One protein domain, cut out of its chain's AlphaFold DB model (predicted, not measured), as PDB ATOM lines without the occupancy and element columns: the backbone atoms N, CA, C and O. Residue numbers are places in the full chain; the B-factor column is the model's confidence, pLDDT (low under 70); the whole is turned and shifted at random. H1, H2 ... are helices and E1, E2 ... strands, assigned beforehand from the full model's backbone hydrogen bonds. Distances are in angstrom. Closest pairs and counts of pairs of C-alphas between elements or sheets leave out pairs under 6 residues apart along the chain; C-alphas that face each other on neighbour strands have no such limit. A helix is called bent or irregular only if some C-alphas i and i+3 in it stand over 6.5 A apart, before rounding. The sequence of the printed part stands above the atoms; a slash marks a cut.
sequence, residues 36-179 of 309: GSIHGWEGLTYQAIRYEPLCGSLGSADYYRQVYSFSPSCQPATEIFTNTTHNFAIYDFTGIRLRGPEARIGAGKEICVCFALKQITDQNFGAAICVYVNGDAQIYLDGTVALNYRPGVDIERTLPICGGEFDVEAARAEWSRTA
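What this domain is: This is residues 36 to 179 of the 309 residues of an uncharacterized protein of Arthrobotrys oligospora (strain ATCC 24927 / CBS 115.81 / DSM 1491) (UniProt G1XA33). A strongly twisted sheet makes the body: the antiparallel strands E3, E4, E5 and E6 form a slab that H2 packs on, and the hairpin E1 and E2 joins it beside the last residues of E4. H4 lies over that hairpin, far from H2, at the end of a long link. The printed part has 144 residues with four named helices and six named strands, in the order E1 E2 H1 H2 E3 H3 E4 E5 E6 H4. The sheet is branched and mixed, with E2 and E4 its parallel pair; the class is mixed, helices and strands, with under half of the residues in named elements. The whole is compact, with a radius of gyration of the C-alphas of 14.2 A and spans of 38 by 37 by 29 A.

How they stand to each other: E1, residues 45 to 49, and E2, residues 52 to 58, form a hairpin, with N 47 and O 55 2.9 A apart. H1, residues 62 to 65, only grazes the sheet, with residues 64 to 65. H2, residues 72 to 82, is irregular: C-alphas 73 and 76 are 7.6 A apart. E3, residues 88 to 91, is an edge strand, and H3, residues 100 to 103, only grazes the sheet with residues 102 to 103. E4, residues 111 to 119, has E2 and E3 on one side; N 58 and O 118 are 2.9 A apart, as are N 89 and O 114. On its other side lies E5, residues 126 to 133, with N 113 and O 131 2.8 A apart. E6, residues 147 to 151, completes the meander E4 E5 E6, each strand the antiparallel neighbour of the one before; N 128 and O 150 are 2.8 A apart. H2 has a height over the sheet of 6.7 A and runs slantwise to the strands, at 38 degrees to E5 on the local plane; their closest C-alphas, Thr 78 and Cys 130, are 5.8 A apart. H4, residues 168 to 178, is on the sheet at a height of 9.6 A, along E2 at 15 degrees on the local plane; their closest C-alphas, Leu 54 and Ala 171, are 7.1 A apart. H2 and H4 are apart. In H2 and in H4, 5 of 7 O i to N i+4 pairs are within hydrogen-bond range; H1 and H3 are too short for such a pair.

Where its parts are: E1 begins at C-alpha 45 (211.504, 230.022, 218.153). E2 is 17.2 A long, H2 15.7 A, E4 25.1 A, E5 22.6 A and H4 15.4 A. H4 ends at C-alpha 178 (218.257, 208.490, 211.273).

The domain as a whole: The farthest C-alphas, Asp 62 and Arg 177, are 38.7 A apart. The printed part has no cut. The links E5 to E6 and E6 to H4 are long. The pLDDT is under 70 at residues 36 to 41, 61 to 64, 140 to 146 and 176 to 179.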
ATOM      1  N   GLY A  36     215.863 228.784 213.883       60.88
ATOM      2  CA  GLY A  36     215.127 229.790 213.138       60.88
ATOM      3  C   GLY A  36     214.151 230.539 214.041       60.88
ATOM      4  O   GLY A  36     213.482 229.958 214.897       60.88
ATOM      5  N   SER A  37     214.011 231.841 213.819       62.72
ATOM      6  CA  SER A  37     212.834 232.582 214.276       62.72
ATOM      7  C   SER A  37     211.841 232.675 213.125       62.72
ATOM      8  O   SER A  37     212.231 233.041 212.012       62.72
ATOM      9  N   ILE A  38     210.566 232.389 213.375       64.75
ATOM     10  CA  ILE A  38     209.530 232.594 212.359       64.75
ATOM     11  C   ILE A  38     209.108 234.062 212.414       64.75
ATOM     12  O   ILE A  38     208.489 234.507 213.380       64.75
ATOM     13  N   HIS A  39     209.458 234.831 211.379       61.78
ATOM     14  CA  HIS A  39     209.053 236.232 211.283       61.78
ATOM     15  C   HIS A  39     207.527 236.386 211.367       61.78
ATOM     16  O   HIS A  39     206.771 235.596 210.803       61.78
ATOM     17  N   GLY A  40     207.085 237.440 212.058       60.84
ATOM     18  CA  GLY A  40     205.668 237.748 212.268       60.84
ATOM     19  C   GLY A  40     205.105 237.268 213.609       60.84
ATOM     20  O   GLY A  40     204.003 237.675 213.963       60.84
ATOM     21  N   TRP A  41     205.860 236.478 214.379       67.62
ATOM     22  CA  TRP A  41     205.452 236.009 215.705       67.62
ATOM     23  C   TRP A  41     206.563 236.231 216.724       67.62
ATOM     24  O   TRP A  41     207.553 235.501 216.769       67.62
ATOM     25  N   GLU A  42     206.400 237.256 217.557       74.56
ATOM     26  CA  GLU A  42     207.368 237.550 218.607       74.56
ATOM     27  C   GLU A  42     207.499 236.362 219.575       74.56
ATOM     28  O   GLU A  42     206.509 235.768 220.016       74.56
ATOM     29  N   GLY A  43     208.749 235.988 219.861       76.50
ATOM     30  CA  GLY A  43     209.095 234.880 220.747       76.50
ATOM     31  C   GLY A  43     208.844 233.479 220.182       76.50
ATOM     32  O   GLY A  43     209.149 232.512 220.876       76.50
ATOM     33  N   LEU A  44     208.333 233.339 218.950       82.06
ATOM     34  CA  LEU A  44     208.276 232.037 218.293       82.06
ATOM     35  C   LEU A  44     209.684 231.643 217.846       82.06
ATOM     36  O   LEU A  44     210.260 232.221 216.920       82.06
ATOM     37  N   THR A  45     210.221 230.626 218.506       83.75
ATOM     38  CA  THR A  45     211.504 230.022 218.153       83.75
ATOM     39  C   THR A  45     211.290 228.567 217.787       83.75
ATOM     40  O   THR A  45     210.458 227.880 218.380       83.75
ATOM     41  N   TYR A  46     212.034 228.086 216.803       83.12
ATOM     42  CA  TYR A  46     212.093 226.666 216.507       83.12
ATOM     43  C   TYR A  46     213.494 226.307 216.033       83.12
ATOM     44  O   TYR A  46     214.228 227.140 215.504       83.12
ATOM     45  N   GLN A  47     213.858 225.048 216.200       82.12
ATOM     46  CA  GLN A  47     215.052 224.499 215.589       82.12
ATOM     47  C   GLN A  47     214.662 223.290 214.775       82.12
ATOM     48  O   GLN A  47     213.938 222.419 215.258       82.12
ATOM     49  N   ALA A  48     215.169 223.234 213.553       79.00
ATOM     50  CA  ALA A  48     215.026 222.070 212.706       79.00
ATOM     51  C   ALA A  48     216.393 221.551 212.280       79.00
ATOM     52  O   ALA A  48     217.383 222.283 212.221       79.00
ATOM     53  N   ILE A  49     216.418 220.266 211.970       73.19
ATOM     54  CA  ILE A  49     217.477 219.641 211.194       73.19
ATOM     55  C   ILE A  49     216.792 218.953 210.022       73.19
ATOM     56  O   ILE A  49     215.832 218.205 210.197       73.19
ATOM     57  N   ARG A  50     217.248 219.247 208.805       71.56
ATOM     58  CA  ARG A  50     216.637 218.741 207.568       71.56
ATOM     59  C   ARG A  50     215.109 218.926 207.545       71.56
ATOM     60  O   ARG A  50     214.391 218.019 207.142       71.56
ATOM     61  N   TYR A  51     214.637 220.109 207.955       71.94
ATOM     62  CA  TYR A  51     213.219 220.522 208.014       71.94
ATOM     63  C   TYR A  51     212.336 219.823 209.056       71.94
ATOM     64  O   TYR A  51     211.190 220.231 209.259       71.94
ATOM     65  N   GLU A  52     212.843 218.804 209.734       78.00
ATOM     66  CA  GLU A  52     212.127 218.170 210.825       78.00
ATOM     67  C   GLU A  52     212.450 218.932 212.139       78.00
ATOM     68  O   GLU A  52     213.619 219.215 212.429       78.00
ATOM     69  N   PRO A  53     211.441 219.351 212.923       83.00
ATOM     70  CA  PRO A  53     211.645 220.193 214.094       83.00
ATOM     71  C   PRO A  53     212.105 219.360 215.297       83.00
ATOM     72  O   PRO A  53     211.464 218.382 215.675       83.00
ATOM     73  N   LEU A  54     213.203 219.781 215.922       86.19
ATOM     74  CA  LEU A  54     213.756 219.167 217.133       86.19
ATOM     75  C   LEU A  54     213.134 219.761 218.394       86.19
ATOM     76  O   LEU A  54     212.789 219.049 219.334       86.19
ATOM     77  N   CYS A  55     213.000 221.082 218.403       90.19
ATOM     78  CA  CYS A  55     212.443 221.847 219.503       90.19
ATOM     79  C   CYS A  55     211.725 223.078 218.960       90.19
ATOM     80  O   CYS A  55     211.957 223.520 217.829       90.19
ATOM     81  N   GLY A  56     210.874 223.663 219.790       89.81
ATOM     82  CA  GLY A  56     210.285 224.955 219.507       89.81
ATOM     83  C   GLY A  56     209.457 225.468 220.666       89.81
ATOM     84  O   GLY A  56     209.130 224.744 221.603       89.81
ATOM     85  N   SER A  57     209.130 226.747 220.613       90.00
ATOM     86  CA  SER A  57     208.348 227.392 221.653       90.00
ATOM     87  C   SER A  57     207.527 228.543 221.097       90.00
ATOM     88  O   SER A  57     207.907 229.179 220.111       90.00
ATOM     89  N   LEU A  58     206.379 228.787 221.726       89.19
ATOM     90  CA  LEU A  58     205.555 229.961 221.462       89.19
ATOM     91  C   LEU A  58     205.994 231.092 222.390       89.19
ATOM     92  O   LEU A  58     206.217 230.876 223.587       89.19
ATOM     93  N   GLY A  59     206.047 232.309 221.855       84.88
ATOM     94  CA  GLY A  59     206.283 233.502 222.663       84.88
ATOM     95  C   GLY A  59     205.151 233.788 223.654       84.88
ATOM     96  O   GLY A  59     204.092 233.159 223.642       84.88
ATOM     97  N   SER A  60     205.340 234.785 224.513       73.94
ATOM     98  CA  SER A  60     204.322 235.219 225.475       73.94
ATOM     99  C   SER A  60     203.362 236.236 224.846       73.94
ATOM    100  O   SER A  60     203.496 237.437 225.067       73.94
ATOM    101  N   ALA A  61     202.416 235.788 224.020       64.38
ATOM    102  CA  ALA A  61     201.414 236.684 223.442       64.38
ATOM    103  C   ALA A  61     199.991 236.147 223.629       64.38
ATOM    104  O   ALA A  61     199.708 234.988 223.330       64.38
ATOM    105  N   ASP A  62     199.064 237.015 224.040       68.31
ATOM    106  CA  ASP A  62     197.623 236.708 224.068       68.31
ATOM    107  C   ASP A  62     197.070 236.363 222.680       68.31
ATOM    108  O   ASP A  62     196.045 235.695 222.553       68.31
ATOM    109  N   TYR A  63     197.788 236.767 221.634       68.12
ATOM    110  CA  TYR A  63     197.494 236.455 220.243       68.12
ATOM    111  C   TYR A  63     197.437 234.946 219.955       68.12
ATOM    112  O   TYR A  63     196.666 234.510 219.104       68.12
ATOM    113  N   TYR A  64     198.153 234.126 220.729       67.56
ATOM    114  CA  TYR A  64     198.066 232.669 220.626       67.56
ATOM    115  C   TYR A  64     196.708 232.119 221.120       67.56
ATOM    116  O   TYR A  64     196.372 230.972 220.884       67.56
ATOM    117  N   ARG A  65     195.830 232.891 221.764       73.56
ATOM    118  CA  ARG A  65     194.545 232.338 222.245       73.56
ATOM    119  C   ARG A  65     193.484 232.170 221.150       73.56
ATOM    120  O   ARG A  65     192.444 231.569 221.416       73.56
ATOM    121  N   GLN A  66     193.711 232.686 219.942       80.81
ATOM    122  CA  GLN A  66     192.739 232.656 218.845       80.81
ATOM    123  C   GLN A  66     193.247 231.811 217.676       80.81
ATOM    124  O   GLN A  66     194.444 231.750 217.421       80.81
ATOM    125  N   VAL A  67     192.334 231.160 216.948       82.56
ATOM    126  CA  VAL A  67     192.680 230.517 215.671       82.56
ATOM    127  C   VAL A  67     193.162 231.599 214.714       82.56
ATOM    128  O   VAL A  67     192.500 232.627 214.569       82.56
ATOM    129  N   TYR A  68     194.296 231.368 214.059       81.75
ATOM    130  CA  TYR A  68     194.853 232.335 213.126       81.75
ATOM    131  C   TYR A  68     195.402 231.649 211.879       81.75
ATOM    132  O   TYR A  68     195.999 230.578 211.949       81.75
ATOM    133  N   SER A  69     195.213 232.275 210.723       82.19
ATOM    134  CA  SER A  69     195.689 231.764 209.444       82.19
ATOM    135  C   SER A  69     196.196 232.918 208.589       82.19
ATOM    136  O   SER A  69     195.437 233.826 208.261       82.19
ATOM    137  N   PHE A  70     197.479 232.877 208.224       76.75
ATOM    138  CA  PHE A  70     198.037 233.752 207.189       76.75
ATOM    139  C   PHE A  70     197.668 233.275 205.783       76.75
ATOM    140  O   PHE A  70     197.711 234.053 204.833       76.75
ATOM    141  N   SER A  71     197.337 231.990 205.635       79.19
ATOM    142  CA  SER A  71     197.002 231.384 204.354       79.19
ATOM    143  C   SER A  71     196.112 230.161 204.532       79.19
ATOM    144  O   SER A  71     196.442 229.299 205.347       79.19
ATOM    145  N   PRO A  72     195.060 229.994 203.718       84.62
ATOM    146  CA  PRO A  72     194.206 228.816 203.791       84.62
ATOM    147  C   PRO A  72     194.922 227.514 203.386       84.62
ATOM    148  O   PRO A  72     194.407 226.439 203.685       84.62
ATOM    149  N   SER A  73     196.111 227.567 202.760       89.12
ATOM    150  CA  SER A  73     196.776 226.389 202.170       89.12
ATOM    151  C   SER A  73     197.021 225.238 203.151       89.12
ATOM    152  O   SER A  73     196.924 224.080 202.760       89.12
ATOM    153  N   CYS A  74     197.316 225.535 204.421       92.56
ATOM    154  CA  CYS A  74     197.522 224.511 205.453       92.56
ATOM    155  C   CYS A  74     196.403 224.442 206.489       92.56
ATOM    156  O   CYS A  74     196.558 223.755 207.504       92.56
ATOM    157  N   GLN A  75     195.273 225.113 206.252       93.50
ATOM    158  CA  GLN A  75     194.143 225.049 207.169       93.50
ATOM    159  C   GLN A  75     193.651 223.598 207.345       93.50
ATOM    160  O   GLN A  75     193.656 223.145 208.490       93.50
ATOM    161  N   PRO A  76     193.361 222.807 206.286       95.31
ATOM    162  CA  PRO A  76     192.896 221.424 206.457       95.31
ATOM    163  C   PRO A  76     193.877 220.551 207.255       95.31
ATOM    164  O   PRO A  76     193.485 219.835 208.177       95.31
ATOM    165  N   ALA A  77     195.176 220.670 206.959       95.69
ATOM    166  CA  ALA A  77     196.237 219.982 207.689       95.69
ATOM    167  C   ALA A  77     196.253 220.351 209.182       95.69
ATOM    168  O   ALA A  77     196.379 219.472 210.034       95.69
ATOM    169  N   THR A  78     196.070 221.632 209.508       95.69
ATOM    170  CA  THR A  78     196.038 222.125 210.895       95.69
ATOM    171  C   THR A  78     194.852 221.566 211.666       95.69
ATOM    172  O   THR A  78     195.015 221.125 212.802       95.69
ATOM    173  N   GLU A  79     193.666 221.548 211.054       94.50
ATOM    174  CA  GLU A  79     192.446 221.038 211.685       94.50
ATOM    175  C   GLU A  79     192.541 219.543 212.007       94.50
ATOM    176  O   GLU A  79     192.115 219.101 213.078       94.50
ATOM    177  N   ILE A  80     193.146 218.769 211.108       95.81
ATOM    178  CA  ILE A  80     193.382 217.343 211.328       95.81
ATOM    179  C   ILE A  80     194.466 217.154 212.387       95.81
ATOM    180  O   ILE A  80     194.251 216.427 213.358       95.81
ATOM    181  N   PHE A  81     195.606 217.837 212.248       96.00
ATOM    182  CA  PHE A  81     196.758 217.677 213.132       96.00
ATOM    183  C   PHE A  81     196.427 217.958 214.602       96.00
ATOM    184  O   PHE A  81     196.904 217.222 215.475       96.00
ATOM    185  N   THR A  82     195.579 218.954 214.896       94.75
ATOM    186  CA  THR A  82     195.167 219.263 216.275       94.75
ATOM    187  C   THR A  82     194.561 218.069 217.002       94.75
ATOM    188  O   THR A  82     194.821 217.900 218.189       94.75
ATOM    189  N   ASN A  83     193.878 217.174 216.284       93.75
ATOM    190  CA  ASN A  83     193.195 216.010 216.853       93.75
ATOM    191  C   ASN A  83     194.034 214.718 216.832       93.75
ATOM    192  O   ASN A  83     193.515 213.643 217.118       93.75
ATOM    193  N   THR A  84     195.314 214.785 216.454       94.12
ATOM    194  CA  THR A  84     196.188 213.597 216.400       94.12
ATOM    195  C   THR A  84     196.921 213.341 217.722       94.12
ATOM    196  O   THR A  84     196.691 214.021 218.711       94.12
ATOM    197  N   THR A  85     197.825 212.361 217.760       93.94
ATOM    198  CA  THR A  85     198.774 212.160 218.873       93.94
ATOM    199  C   THR A  85     200.201 212.570 218.513       93.94
ATOM    200  O   THR A  85     201.132 212.356 219.279       93.94
ATOM    201  N   HIS A  86     200.400 213.155 217.332       93.56
ATOM    202  CA  HIS A  86     201.731 213.480 216.836       93.56
ATOM    203  C   HIS A  86     202.188 214.848 217.346       93.56
ATOM    204  O   HIS A  86     201.401 215.798 217.381       93.56
ATOM    205  N   ASN A  87     203.463 214.940 217.716       93.62
ATOM    206  CA  ASN A  87     204.159 216.202 217.979       93.62
ATOM    207  C   ASN A  87     204.610 216.888 216.679       93.62
ATOM    208  O   ASN A  87     204.750 218.107 216.634       93.62
ATOM    209  N   PHE A  88     204.769 216.100 215.614       93.06
ATOM    210  CA  PHE A  88     205.164 216.515 214.278       93.06
ATOM    211  C   PHE A  88     204.532 215.606 213.217       93.06
ATOM    212  O   PHE A  88     204.472 214.383 213.380       93.06
ATOM    213  N   ALA A  89     204.060 216.186 212.116       94.12
ATOM    214  CA  ALA A  89     203.635 215.436 210.941       94.12
ATOM    215  C   ALA A  89     203.639 216.309 209.681       94.12
ATOM    216  O   ALA A  89     203.413 217.516 209.737       94.12
ATOM    217  N   ILE A  90     203.839 215.661 208.535       93.44
ATOM    218  CA  ILE A  90     203.761 216.288 207.216       93.44
ATOM    219  C   ILE A  90     202.443 215.874 206.568       93.44
ATOM    220  O   ILE A  90     202.067 214.699 206.593       93.44
ATOM    221  N   TYR A  91     201.749 216.844 205.996       95.56
ATOM    222  CA  TYR A  91     200.497 216.674 205.273       95.56
ATOM    223  C   TYR A  91     200.630 217.256 203.870       95.56
ATOM    224  O   TYR A  91     201.518 218.067 203.618       95.56
ATOM    225  N   ASP A  92     199.747 216.880 202.956       94.38
ATOM    226  CA  ASP A  92     199.496 217.711 201.779       94.38
ATOM    227  C   ASP A  92     198.510 218.851 202.103       94.38
ATOM    228  O   ASP A  92     197.968 218.943 203.209       94.38
ATOM    229  N   PHE A  93     198.265 219.726 201.126       89.88
ATOM    230  CA  PHE A  93     197.344 220.861 201.262       89.88
ATOM    231  C   PHE A  93     195.874 220.444 201.460       89.88
ATOM    232  O   PHE A  93     195.049 221.258 201.871       89.88
ATOM    233  N   THR A  94     195.528 219.176 201.206       93.81
ATOM    234  CA  THR A  94     194.188 218.624 201.474       93.81
ATOM    235  C   THR A  94     194.056 218.060 202.890       93.81
ATOM    236  O   THR A  94     192.965 217.673 203.303       93.81
ATOM    237  N   GLY A  95     195.149 218.044 203.661       94.38
ATOM    238  CA  GLY A  95     195.182 217.525 205.023       94.38
ATOM    239  C   GLY A  95     195.383 216.010 205.106       94.38
ATOM    240  O   GLY A  95     195.208 215.424 206.175       94.38
ATOM    241  N   ILE A  96     195.795 215.349 204.019       96.44
ATOM    242  CA  ILE A  96     196.174 213.934 204.064       96.44
ATOM    243  C   ILE A  96     197.595 213.827 204.605       96.44
ATOM    244  O   ILE A  96     198.519 214.471 204.110       96.44
ATOM    245  N   ARG A  97     197.782 212.997 205.637       96.19
ATOM    246  CA  ARG A  97     199.102 212.783 206.232       96.19
ATOM    247  C   ARG A  97     200.002 212.016 205.269       96.19
ATOM    248  O   ARG A  97     199.718 210.866 204.944       96.19
ATOM    249  N   LEU A  98     201.134 212.614 204.934       91.94
ATOM    250  CA  LEU A  98     202.173 212.012 204.110       91.94
ATOM    251  C   LEU A  98     203.137 211.208 204.987       91.94
ATOM    252  O   LEU A  98     203.391 211.543 206.149       91.94
ATOM    253  N   ARG A  99     203.668 210.111 204.443       88.44
ATOM    254  CA  ARG A  99     204.644 209.247 205.123       88.44
ATOM    255  C   ARG A  99     205.691 208.744 204.137       88.44
ATOM    256  O   ARG A  99     205.436 208.659 202.937       88.44
ATOM    257  N   GLY A 100     206.861 208.373 204.654       83.44
ATOM    258  CA  GLY A 100     207.919 207.758 203.854       83.44
ATOM    259  C   GLY A 100     208.328 208.635 202.658       83.44
ATOM    260  O   GLY A 100     208.597 209.820 202.855       83.44
ATOM    261  N   PRO A 101     208.371 208.095 201.424       78.06
ATOM    262  CA  PRO A 101     208.781 208.844 200.234       78.06
ATOM    263  C   PRO A 101     207.926 210.076 199.916       78.06
ATOM    264  O   PRO A 101     208.431 211.018 199.315       78.06
ATOM    265  N   GLU A 102     206.652 210.085 200.307       82.25
ATOM    266  CA  GLU A 102     205.731 211.181 199.986       82.25
ATOM    267  C   GLU A 102     205.898 212.386 200.912       82.25
ATOM    268  O   GLU A 102     205.550 213.501 200.540       82.25
ATOM    269  N   ALA A 103     206.448 212.181 202.111       83.75
ATOM    270  CA  ALA A 103     206.669 213.228 203.107       83.75
ATOM    271  C   ALA A 103     207.944 214.052 202.833       83.75
ATOM    272  O   ALA A 103     208.516 214.650 203.740       83.75
ATOM    273  N   ARG A 104     208.439 214.041 201.593       79.19
ATOM    274  CA  ARG A 104     209.716 214.655 201.229       79.19
ATOM    275  C   ARG A 104     209.561 216.130 200.911       79.19
ATOM    276  O   ARG A 104     208.838 216.513 199.998       79.19
ATOM    277  N   ILE A 105     210.330 216.932 201.631       81.69
ATOM    278  CA  ILE A 105     210.410 218.378 201.450       81.69
ATOM    279  C   ILE A 105     211.349 218.661 200.272       81.69
ATOM    280  O   ILE A 105     212.463 218.138 200.241       81.69
ATOM    281  N   GLY A 106     210.896 219.445 199.289       79.12
ATOM    282  CA  GLY A 106     211.673 219.736 198.074       79.12
ATOM    283  C   GLY A 106     211.534 218.709 196.947       79.12
ATOM    284  O   GLY A 106     212.353 218.684 196.035       79.12
ATOM    285  N   ALA A 107     210.536 217.823 197.009       77.69
ATOM    286  CA  ALA A 107     210.293 216.809 195.979       77.69
ATOM    287  C   ALA A 107     209.388 217.302 194.826       77.69
ATOM    288  O   ALA A 107     208.782 216.490 194.130       77.69
ATOM    289  N   GLY A 108     209.232 218.617 194.647       81.50
ATOM    290  CA  GLY A 108     208.292 219.211 193.692       81.50
ATOM    291  C   GLY A 108     206.823 219.147 194.128       81.50
ATOM    292  O   GLY A 108     205.946 219.550 193.369       81.50
ATOM    293  N   LYS A 109     206.540 218.655 195.343       85.62
ATOM    294  CA  LYS A 109     205.197 218.600 195.931       85.62
ATOM    295  C   LYS A 109     205.050 219.655 197.023       85.62
ATOM    296  O   LYS A 109     205.903 219.767 197.898       85.62
ATOM    297  N   GLU A 110     203.942 220.382 196.982       89.38
ATOM    298  CA  GLU A 110     203.545 221.310 198.039       89.38
ATOM    299  C   GLU A 110     203.026 220.542 199.258       89.38
ATOM    300  O   GLU A 110     202.217 219.613 199.140       89.38
ATOM    301  N   ILE A 111     203.500 220.927 200.439       92.12
ATOM    302  CA  ILE A 111     203.232 220.223 201.690       92.12
ATOM    303  C   ILE A 111     203.002 221.203 202.839       92.12
ATOM    304  O   ILE A 111     203.405 222.364 202.807       92.12
ATOM    305  N   CYS A 112     202.382 220.694 203.893       93.19
ATOM    306  CA  CYS A 112     202.159 221.376 205.151       93.19
ATOM    307  C   CYS A 112     202.922 220.655 206.252       93.19
ATOM    308  O   CYS A 112     202.648 219.496 206.566       93.19
ATOM    309  N   VAL A 113     203.881 221.352 206.845       91.69
ATOM    310  CA  VAL A 113     204.699 220.844 207.938       91.69
ATOM    311  C   VAL A 113     204.082 221.307 209.246       91.69
ATOM    312  O   VAL A 113     204.113 222.494 209.561       91.69
ATOM    313  N   CYS A 114     203.496 220.372 209.986       93.62
ATOM    314  CA  CYS A 114     202.769 220.651 211.214       93.62
ATOM    315  C   CYS A 114     203.548 220.194 212.444       93.62
ATOM    316  O   CYS A 114     204.081 219.084 212.475       93.62
ATOM    317  N   PHE A 115     203.561 221.022 213.481       93.50
ATOM    318  CA  PHE A 115     204.186 220.727 214.762       93.50
ATOM    319  C   PHE A 115     203.398 221.329 215.925       93.50
ATOM    320  O   PHE A 115     202.680 222.319 215.778       93.50
ATOM    321  N   ALA A 116     203.508 220.693 217.088       95.00
ATOM    322  CA  ALA A 116     202.885 221.138 218.325       95.00
ATOM    323  C   ALA A 116     203.916 221.872 219.184       95.00
ATOM    324  O   ALA A 116     204.971 221.318 219.470       95.00
ATOM    325  N   LEU A 117     203.620 223.094 219.620       93.44
ATOM    326  CA  LEU A 117     204.504 223.903 220.465       93.44
ATOM    327  C   LEU A 117     203.806 224.278 221.768       93.44
ATOM    328  O   LEU A 117     202.593 224.491 221.778       93.44
ATOM    329  N   LYS A 118     204.584 224.424 222.843       92.81
ATOM    330  CA  LYS A 118     204.122 225.006 224.109       92.81
ATOM    331  C   LYS A 118     204.607 226.438 224.285       92.81
ATOM    332  O   LYS A 118     205.639 226.833 223.740       92.81
ATOM    333  N   GLN A 119     203.853 227.218 225.048       91.38
ATOM    334  CA  GLN A 119     204.213 228.591 225.375       91.38
ATOM    335  C   GLN A 119     205.289 228.648 226.461       91.38
ATOM    336  O   GLN A 119     205.259 227.888 227.425       91.38
ATOM    337  N   ILE A 120     206.250 229.567 226.309       88.31
ATOM    338  CA  ILE A 120     207.358 229.721 227.268       88.31
ATOM    339  C   ILE A 120     206.832 230.133 228.651       88.31
ATOM    340  O   ILE A 120     207.299 229.628 229.670       88.31
ATOM    341  N   THR A 121     205.864 231.052 228.692       88.44
ATOM    342  CA  THR A 121     205.337 231.631 229.940       88.44
ATOM    343  C   THR A 121     204.215 230.826 230.578       88.44
ATOM    344  O   THR A 121     204.054 230.880 231.792       88.44
ATOM    345  N   ASP A 122     203.443 230.093 229.779       87.94
ATOM    346  CA  ASP A 122     202.376 229.211 230.247       87.94
ATOM    347  C   ASP A 122     202.615 227.817 229.673       87.94
ATOM    348  O   ASP A 122     202.176 227.483 228.574       87.94
ATOM    349  N   GLN A 123     203.345 226.992 230.419       83.38
ATOM    350  CA  GLN A 123     203.666 225.641 229.963       83.38
ATOM    351  C   GLN A 123     202.439 224.722 229.902       83.38
ATOM    352  O   GLN A 123     202.558 223.626 229.363       83.38
ATOM    353  N   ASN A 124     201.274 225.159 230.400       89.75
ATOM    354  CA  ASN A 124     200.004 224.451 230.241       89.75
ATOM    355  C   ASN A 124     199.259 224.852 228.962       89.75
ATOM    356  O   ASN A 124     198.152 224.371 228.716       89.75
ATOM    357  N   PHE A 125     199.850 225.727 228.143       90.81
ATOM    358  CA  PHE A 125     199.290 226.156 226.875       90.81
ATOM    359  C   PHE A 125     200.052 225.558 225.686       90.81
ATOM    360  O   PHE A 125     201.254 225.782 225.514       90.81
ATOM    361  N   GLY A 126     199.323 224.827 224.838       92.44
ATOM    362  CA  GLY A 126     199.839 224.121 223.672       92.44
ATOM    363  C   GLY A 126     199.047 224.451 222.414       92.44
ATOM    364  O   GLY A 126     197.822 224.620 222.444       92.44
ATOM    365  N   ALA A 127     199.743 224.538 221.285       93.00
ATOM    366  CA  ALA A 127     199.130 224.861 220.007       93.00
ATOM    367  C   ALA A 127     199.775 224.135 218.833       93.00
ATOM    368  O   ALA A 127     200.957 223.797 218.855       93.00
ATOM    369  N   ALA A 128     198.980 223.940 217.787       94.19
ATOM    370  CA  ALA A 128     199.423 223.467 216.493       94.19
ATOM    371  C   ALA A 128     199.854 224.645 215.627       94.19
ATOM    372  O   ALA A 128     199.139 225.643 215.507       94.19
ATOM    373  N   ILE A 129     200.989 224.471 214.966       91.12
ATOM    374  CA  ILE A 129     201.468 225.336 213.903       91.12
ATOM    375  C   ILE A 129     201.663 224.478 212.667       91.12
ATOM    376  O   ILE A 129     202.331 223.454 212.744       91.12
ATOM    377  N   CYS A 130     201.116 224.906 211.535       92.12
ATOM    378  CA  CYS A 130     201.385 224.297 210.241       92.12
ATOM    379  C   CYS A 130     201.953 225.331 209.284       92.12
ATOM    380  O   CYS A 130     201.339 226.370 209.037       92.12
ATOM    381  N   VAL A 131     203.116 225.018 208.732       89.00
ATOM    382  CA  VAL A 131     203.849 225.868 207.804       89.00
ATOM    383  C   VAL A 131     203.730 225.284 206.408       89.00
ATOM    384  O   VAL A 131     204.010 224.104 206.196       89.00
ATOM    385  N   TYR A 132     203.306 226.107 205.461       89.25
ATOM    386  CA  TYR A 132     203.283 225.736 204.056       89.25
ATOM    387  C   TYR A 132     204.699 225.753 203.481       89.25
ATOM    388  O   TYR A 132     205.445 226.718 203.668       89.25
ATOM    389  N   VAL A 133     205.045 224.691 202.758       85.56
ATOM    390  CA  VAL A 133     206.304 224.560 202.031       85.56
ATOM    391  C   VAL A 133     205.990 224.207 200.583       85.56
ATOM    392  O   VAL A 133     205.266 223.246 200.318       85.56
ATOM    393  N   ASN A 134     206.519 224.988 199.645       83.44
ATOM    394  CA  ASN A 134     206.309 224.742 198.222       83.44
ATOM    395  C   ASN A 134     207.139 223.540 197.722       83.44
ATOM    396  O   ASN A 134     207.952 222.962 198.453       83.44
ATOM    397  N   GLY A 135     206.951 223.179 196.450       81.62
ATOM    398  CA  GLY A 135     207.662 222.068 195.812       81.62
ATOM    399  C   GLY A 135     209.192 222.167 195.852       81.62
ATOM    400  O   GLY A 135     209.853 221.131 195.843       81.62
ATOM    401  N   ASP A 136     209.737 223.375 196.000       77.25
ATOM    402  CA  ASP A 136     211.176 223.668 196.012       77.25
ATOM    403  C   ASP A 136     211.759 223.766 197.434       77.25
ATOM    404  O   ASP A 136     212.855 224.289 197.630       77.25
ATOM    405  N   ALA A 137     211.029 223.280 198.447       76.06
ATOM    406  CA  ALA A 137     211.395 223.372 199.864       76.06
ATOM    407  C   ALA A 137     211.460 224.808 200.423       76.06
ATOM    408  O   ALA A 137     212.120 225.061 201.434       76.06
ATOM    409  N   GLN A 138     210.773 225.757 199.792       74.38
ATOM    410  CA  GLN A 138     210.744 227.151 200.221       74.38
ATOM    411  C   GLN A 138     209.475 227.462 201.008       74.38
ATOM    412  O   GLN A 138     208.385 226.967 200.712       74.38
ATOM    413  N   ILE A 139     209.611 228.359 201.981       72.44
ATOM    414  CA  ILE A 139     208.489 228.922 202.729       72.44
ATOM    415  C   ILE A 139     208.267 230.319 202.186       72.44
ATOM    416  O   ILE A 139     208.887 231.284 202.625       72.44
ATOM    417  N   TYR A 140     207.412 230.414 201.177       60.72
ATOM    418  CA  TYR A 140     207.097 231.677 200.530       60.72
ATOM    419  C   TYR A 140     205.599 231.917 200.489       60.72
ATOM    420  O   TYR A 140     204.861 231.093 199.960       60.72
ATOM    421  N   LEU A 141     205.190 233.096 200.954       52.31
ATOM    422  CA  LEU A 141     204.011 233.808 200.464       52.31
ATOM    423  C   LEU A 141     204.290 235.312 200.513       52.31
ATOM    424  O   LEU A 141     204.239 235.883 201.588       52.31
ATOM    425  N   ASP A 142     204.611 235.960 199.391       50.47
ATOM    426  CA  ASP A 142     204.566 237.432 199.234       50.47
ATOM    427  C   ASP A 142     205.073 238.275 200.436       50.47
ATOM    428  O   ASP A 142     204.449 239.247 200.857       50.47
ATOM    429  N   GLY A 143     206.210 237.892 201.032       52.75
ATOM    430  CA  GLY A 143     206.806 238.595 202.181       52.75
ATOM    431  C   GLY A 143     206.195 238.288 203.561       52.75
ATOM    432  O   GLY A 143     206.611 238.891 204.547       52.75
ATOM    433  N   THR A 144     205.265 237.337 203.654       57.81
ATOM    434  CA  THR A 144     204.612 236.872 204.887       57.81
ATOM    435  C   THR A 144     204.770 235.354 205.034       57.81
ATOM    436  O   THR A 144     204.693 234.603 204.065       57.81
ATOM    437  N   VAL A 145     205.010 234.856 206.250       61.31
ATOM    438  CA  VAL A 145     205.118 233.407 206.477       61.31
ATOM    439  C   VAL A 145     203.736 232.763 206.344       61.31
ATOM    440  O   VAL A 145     202.797 233.106 207.058       61.31
ATOM    441  N   ALA A 146     203.632 231.790 205.440       68.62
ATOM    442  CA  ALA A 146     202.445 230.997 205.159       68.62
ATOM    443  C   ALA A 146     202.134 230.001 206.286       68.62
ATOM    444  O   ALA A 146     202.439 228.811 206.192       68.62
ATOM    445  N   LEU A 147     201.566 230.500 207.380       81.25
ATOM    446  CA  LEU A 147     201.393 229.746 208.617       81.25
ATOM    447  C   LEU A 147     199.923 229.673 209.034       81.25
ATOM    448  O   LEU A 147     199.187 230.659 208.975       81.25
ATOM    449  N   ASN A 148     199.515 228.494 209.489       86.69
ATOM    450  CA  ASN A 148     198.256 228.271 210.186       86.69
ATOM    451  C   ASN A 148     198.533 227.929 211.641       86.69
ATOM    452  O   ASN A 148     199.478 227.209 211.956       86.69
ATOM    453  N   TYR A 149     197.688 228.455 212.508       88.69
ATOM    454  CA  TYR A 149     197.828 228.396 213.943       88.69
ATOM    455  C   TYR A 149     196.499 227.978 214.574       88.69
ATOM    456  O   TYR A 149     195.447 228.555 214.271       88.69
ATOM    457  N   ARG A 150     196.539 226.998 215.481       92.06
ATOM    458  CA  ARG A 150     195.353 226.568 216.228       92.06
ATOM    459  C   ARG A 150     195.692 226.188 217.676       92.06
ATOM    460  O   ARG A 150     196.512 225.291 217.879       92.06
ATOM    461  N   PRO A 151     195.063 226.822 218.680       92.75
ATOM    462  CA  PRO A 151     195.295 226.504 220.086       92.75
ATOM    463  C   PRO A 151     194.603 225.199 220.501       92.75
ATOM    464  O   PRO A 151     193.741 224.685 219.785       92.75
ATOM    465  N   GLY A 152     194.938 224.705 221.696       89.62
ATOM    466  CA  GLY A 152     194.250 223.572 222.326       89.62
ATOM    467  C   GLY A 152     194.861 222.212 221.998       89.62
ATOM    468  O   GLY A 152     194.150 221.211 221.986       89.62
ATOM    469  N   VAL A 153     196.162 222.172 221.713       93.75
ATOM    470  CA  VAL A 153     196.899 220.908 221.607       93.75
ATOM    471  C   VAL A 153     197.340 220.464 222.997       93.75
ATOM    472  O   VAL A 153     197.749 221.290 223.811       93.75
ATOM    473  N   ASP A 154     197.271 219.157 223.242       93.38
ATOM    474  CA  ASP A 154     197.779 218.531 224.462       93.38
ATOM    475  C   ASP A 154     199.264 218.866 224.689       93.38
ATOM    476  O   ASP A 154     200.089 218.766 223.777       93.38
ATOM    477  N   ILE A 155     199.608 219.251 225.913       91.75
ATOM    478  CA  ILE A 155     200.957 219.662 226.309       91.75
ATOM    479  C   ILE A 155     201.946 218.515 226.199       91.75
ATOM    480  O   ILE A 155     203.083 218.738 225.780       91.75
ATOM    481  N   GLU A 156     201.511 217.290 226.482       91.62
ATOM    482  CA  GLU A 156     202.365 216.105 226.379       91.62
ATOM    483  C   GLU A 156     202.779 215.808 224.927       91.62
ATOM    484  O   GLU A 156     203.783 215.140 224.686       91.62
ATOM    485  N   ARG A 157     202.054 216.361 223.942       91.81
ATOM    486  CA  ARG A 157     202.414 216.295 222.516       91.81
ATOM    487  C   ARG A 157     203.326 217.420 222.058       91.81
ATOM    488  O   ARG A 157     203.766 217.388 220.912       91.81
ATOM    489  N   THR A 158     203.548 218.453 222.858       93.44
ATOM    490  CA  THR A 158     204.335 219.594 222.387       93.44
ATOM    491  C   THR A 158     205.807 219.232 222.268       93.44
ATOM    492  O   THR A 158     206.344 218.431 223.033       93.44
ATOM    493  N   LEU A 159     206.470 219.819 221.278       92.88
ATOM    494  CA  LEU A 159     207.915 219.758 221.170       92.88
ATOM    495  C   LEU A 159     208.556 220.343 222.437       92.88
ATOM    496  O   LEU A 159     207.996 221.248 223.072       92.88
ATOM    497  N   PRO A 160     209.749 219.854 222.804       92.00
ATOM    498  CA  PRO A 160     210.519 220.476 223.865       92.00
ATOM    499  C   PRO A 160     210.814 221.938 223.503       92.00
ATOM    500  O   PRO A 160     210.990 222.283 222.334       92.00
ATOM    501  N   ILE A 161     210.870 222.804 224.516       90.06
ATOM    502  CA  ILE A 161     211.286 224.199 224.329       90.06
ATOM    503  C   ILE A 161     212.765 224.203 223.940       90.06
ATOM    504  O   ILE A 161     213.555 223.458 224.515       90.06
ATOM    505  N   CYS A 162     213.138 225.030 222.963       84.75
ATOM    506  CA  CYS A 162     214.541 225.202 222.612       84.75
ATOM    507  C   CYS A 162     215.301 225.878 223.761       84.75
ATOM    508  O   CYS A 162     214.916 226.952 224.224       84.75
ATOM    509  N   GLY A 163     216.399 225.256 224.193       78.50
ATOM    510  CA  GLY A 163     217.160 225.676 225.370       78.50
ATOM    511  C   GLY A 163     216.613 225.114 226.690       78.50
ATOM    512  O   GLY A 163     215.597 224.424 226.735       78.50
ATOM    513  N   GLY A 164     217.315 225.387 227.793       78.31
ATOM    514  CA  GLY A 164     216.989 224.817 229.106       78.31
ATOM    515  C   GLY A 164     217.486 223.375 229.259       78.31
ATOM    516  O   GLY A 164     218.673 223.120 229.079       78.31
ATOM    517  N   GLU A 165     216.592 222.450 229.622       76.19
ATOM    518  CA  GLU A 165     216.911 221.027 229.856       76.19
ATOM    519  C   GLU A 165     216.998 220.189 228.571       76.19
ATOM    520  O   GLU A 165     217.493 219.064 228.603       76.19
ATOM    521  N   PHE A 166     216.522 220.713 227.437       84.69
ATOM    522  CA  PHE A 166     216.588 220.003 226.166       84.69
ATOM    523  C   PHE A 166     217.988 220.119 225.553       84.69
ATOM    524  O   PHE A 166     218.399 221.193 225.108       84.69
ATOM    525  N   ASP A 167     218.714 218.999 225.517       85.38
ATOM    526  CA  ASP A 167     220.023 218.908 224.872       85.38
ATOM    527  C   ASP A 167     219.862 218.804 223.349       85.38
ATOM    528  O   ASP A 167     219.751 217.728 222.755       85.38
ATOM    529  N   VAL A 168     219.833 219.978 222.726       80.44
ATOM    530  CA  VAL A 168     219.745 220.156 221.279       80.44
ATOM    531  C   VAL A 168     220.850 219.406 220.536       80.44
ATOM    532  O   VAL A 168     220.583 218.816 219.490       80.44
ATOM    533  N   GLU A 169     222.087 219.434 221.035       81.81
ATOM    534  CA  GLU A 169     223.221 218.844 220.320       81.81
ATOM    535  C   GLU A 169     223.187 217.318 220.404       81.81
ATOM    536  O   GLU A 169     223.433 216.642 219.402       81.81
ATOM    537  N   ALA A 170     222.786 216.761 221.552       83.06
ATOM    538  CA  ALA A 170     222.523 215.330 221.670       83.06
ATOM    539  C   ALA A 170     221.390 214.886 220.729       83.06
ATOM    540  O   ALA A 170     221.563 213.917 219.983       83.06
ATOM    541  N   ALA A 171     220.275 215.627 220.695       80.44
ATOM    542  CA  ALA A 171     219.161 215.345 219.791       80.44
ATOM    543  C   ALA A 171     219.602 215.407 218.320       80.44
ATOM    544  O   ALA A 171     219.314 214.498 217.542       80.44
ATOM    545  N   ARG A 172     220.383 216.425 217.939       78.50
ATOM    546  CA  ARG A 172     220.957 216.573 216.594       78.50
ATOM    547  C   ARG A 172     221.880 215.402 216.228       78.50
ATOM    548  O   ARG A 172     221.826 214.900 215.102       78.50
ATOM    549  N   ALA A 173     222.716 214.938 217.156       75.44
ATOM    550  CA  ALA A 173     223.622 213.807 216.946       75.44
ATOM    551  C   ALA A 173     222.880 212.463 216.818       75.44
ATOM    552  O   ALA A 173     223.299 211.581 216.066       75.44
ATOM    553  N   GLU A 174     221.778 212.275 217.538       74.44
ATOM    554  CA  GLU A 174     220.899 211.117 217.367       74.44
ATOM    555  C   GLU A 174     220.186 211.158 216.016       74.44
ATOM    556  O   GLU A 174     220.258 210.205 215.241       74.44
ATOM    557  N   TRP A 175     219.582 212.292 215.681       71.06
ATOM    558  CA  TRP A 175     218.787 212.418 214.469       71.06
ATOM    559  C   TRP A 175     219.587 212.466 213.179       71.06
ATOM    560  O   TRP A 175     219.144 211.943 212.166       71.06
ATOM    561  N   SER A 176     220.786 213.044 213.175       65.62
ATOM    562  CA  SER A 176     221.649 213.008 211.987       65.62
ATOM    563  C   SER A 176     221.960 211.578 211.517       65.62
ATOM    564  O   SER A 176     222.247 211.388 210.333       65.62
ATOM    565  N   ARG A 177     221.837 210.577 212.408       57.94
ATOM    566  CA  ARG A 177     221.983 209.147 212.097       57.94
ATOM    567  C   ARG A 177     220.736 208.522 211.465       57.94
ATOM    568  O   ARG A 177     220.873 207.541 210.742       57.94
ATOM    569  N   THR A 178     219.545 209.060 211.722       51.53
ATOM    570  CA  THR A 178     218.257 208.490 211.273       51.53
ATOM    571  C   THR A 178     217.564 209.317 210.198       51.53
ATOM    572  O   THR A 178     216.747 208.785 209.446       51.53
ATOM    573  N   ALA A 179     217.889 210.603 210.095       52.00
ATOM    574  CA  ALA A 179     217.263 211.502 209.152       52.00
ATOM    575  C   ALA A 179     217.591 211.059 207.724       52.00
ATOM    576  O   ALA A 179     218.754 210.909 207.332       52.00
TER     577      ALA A 179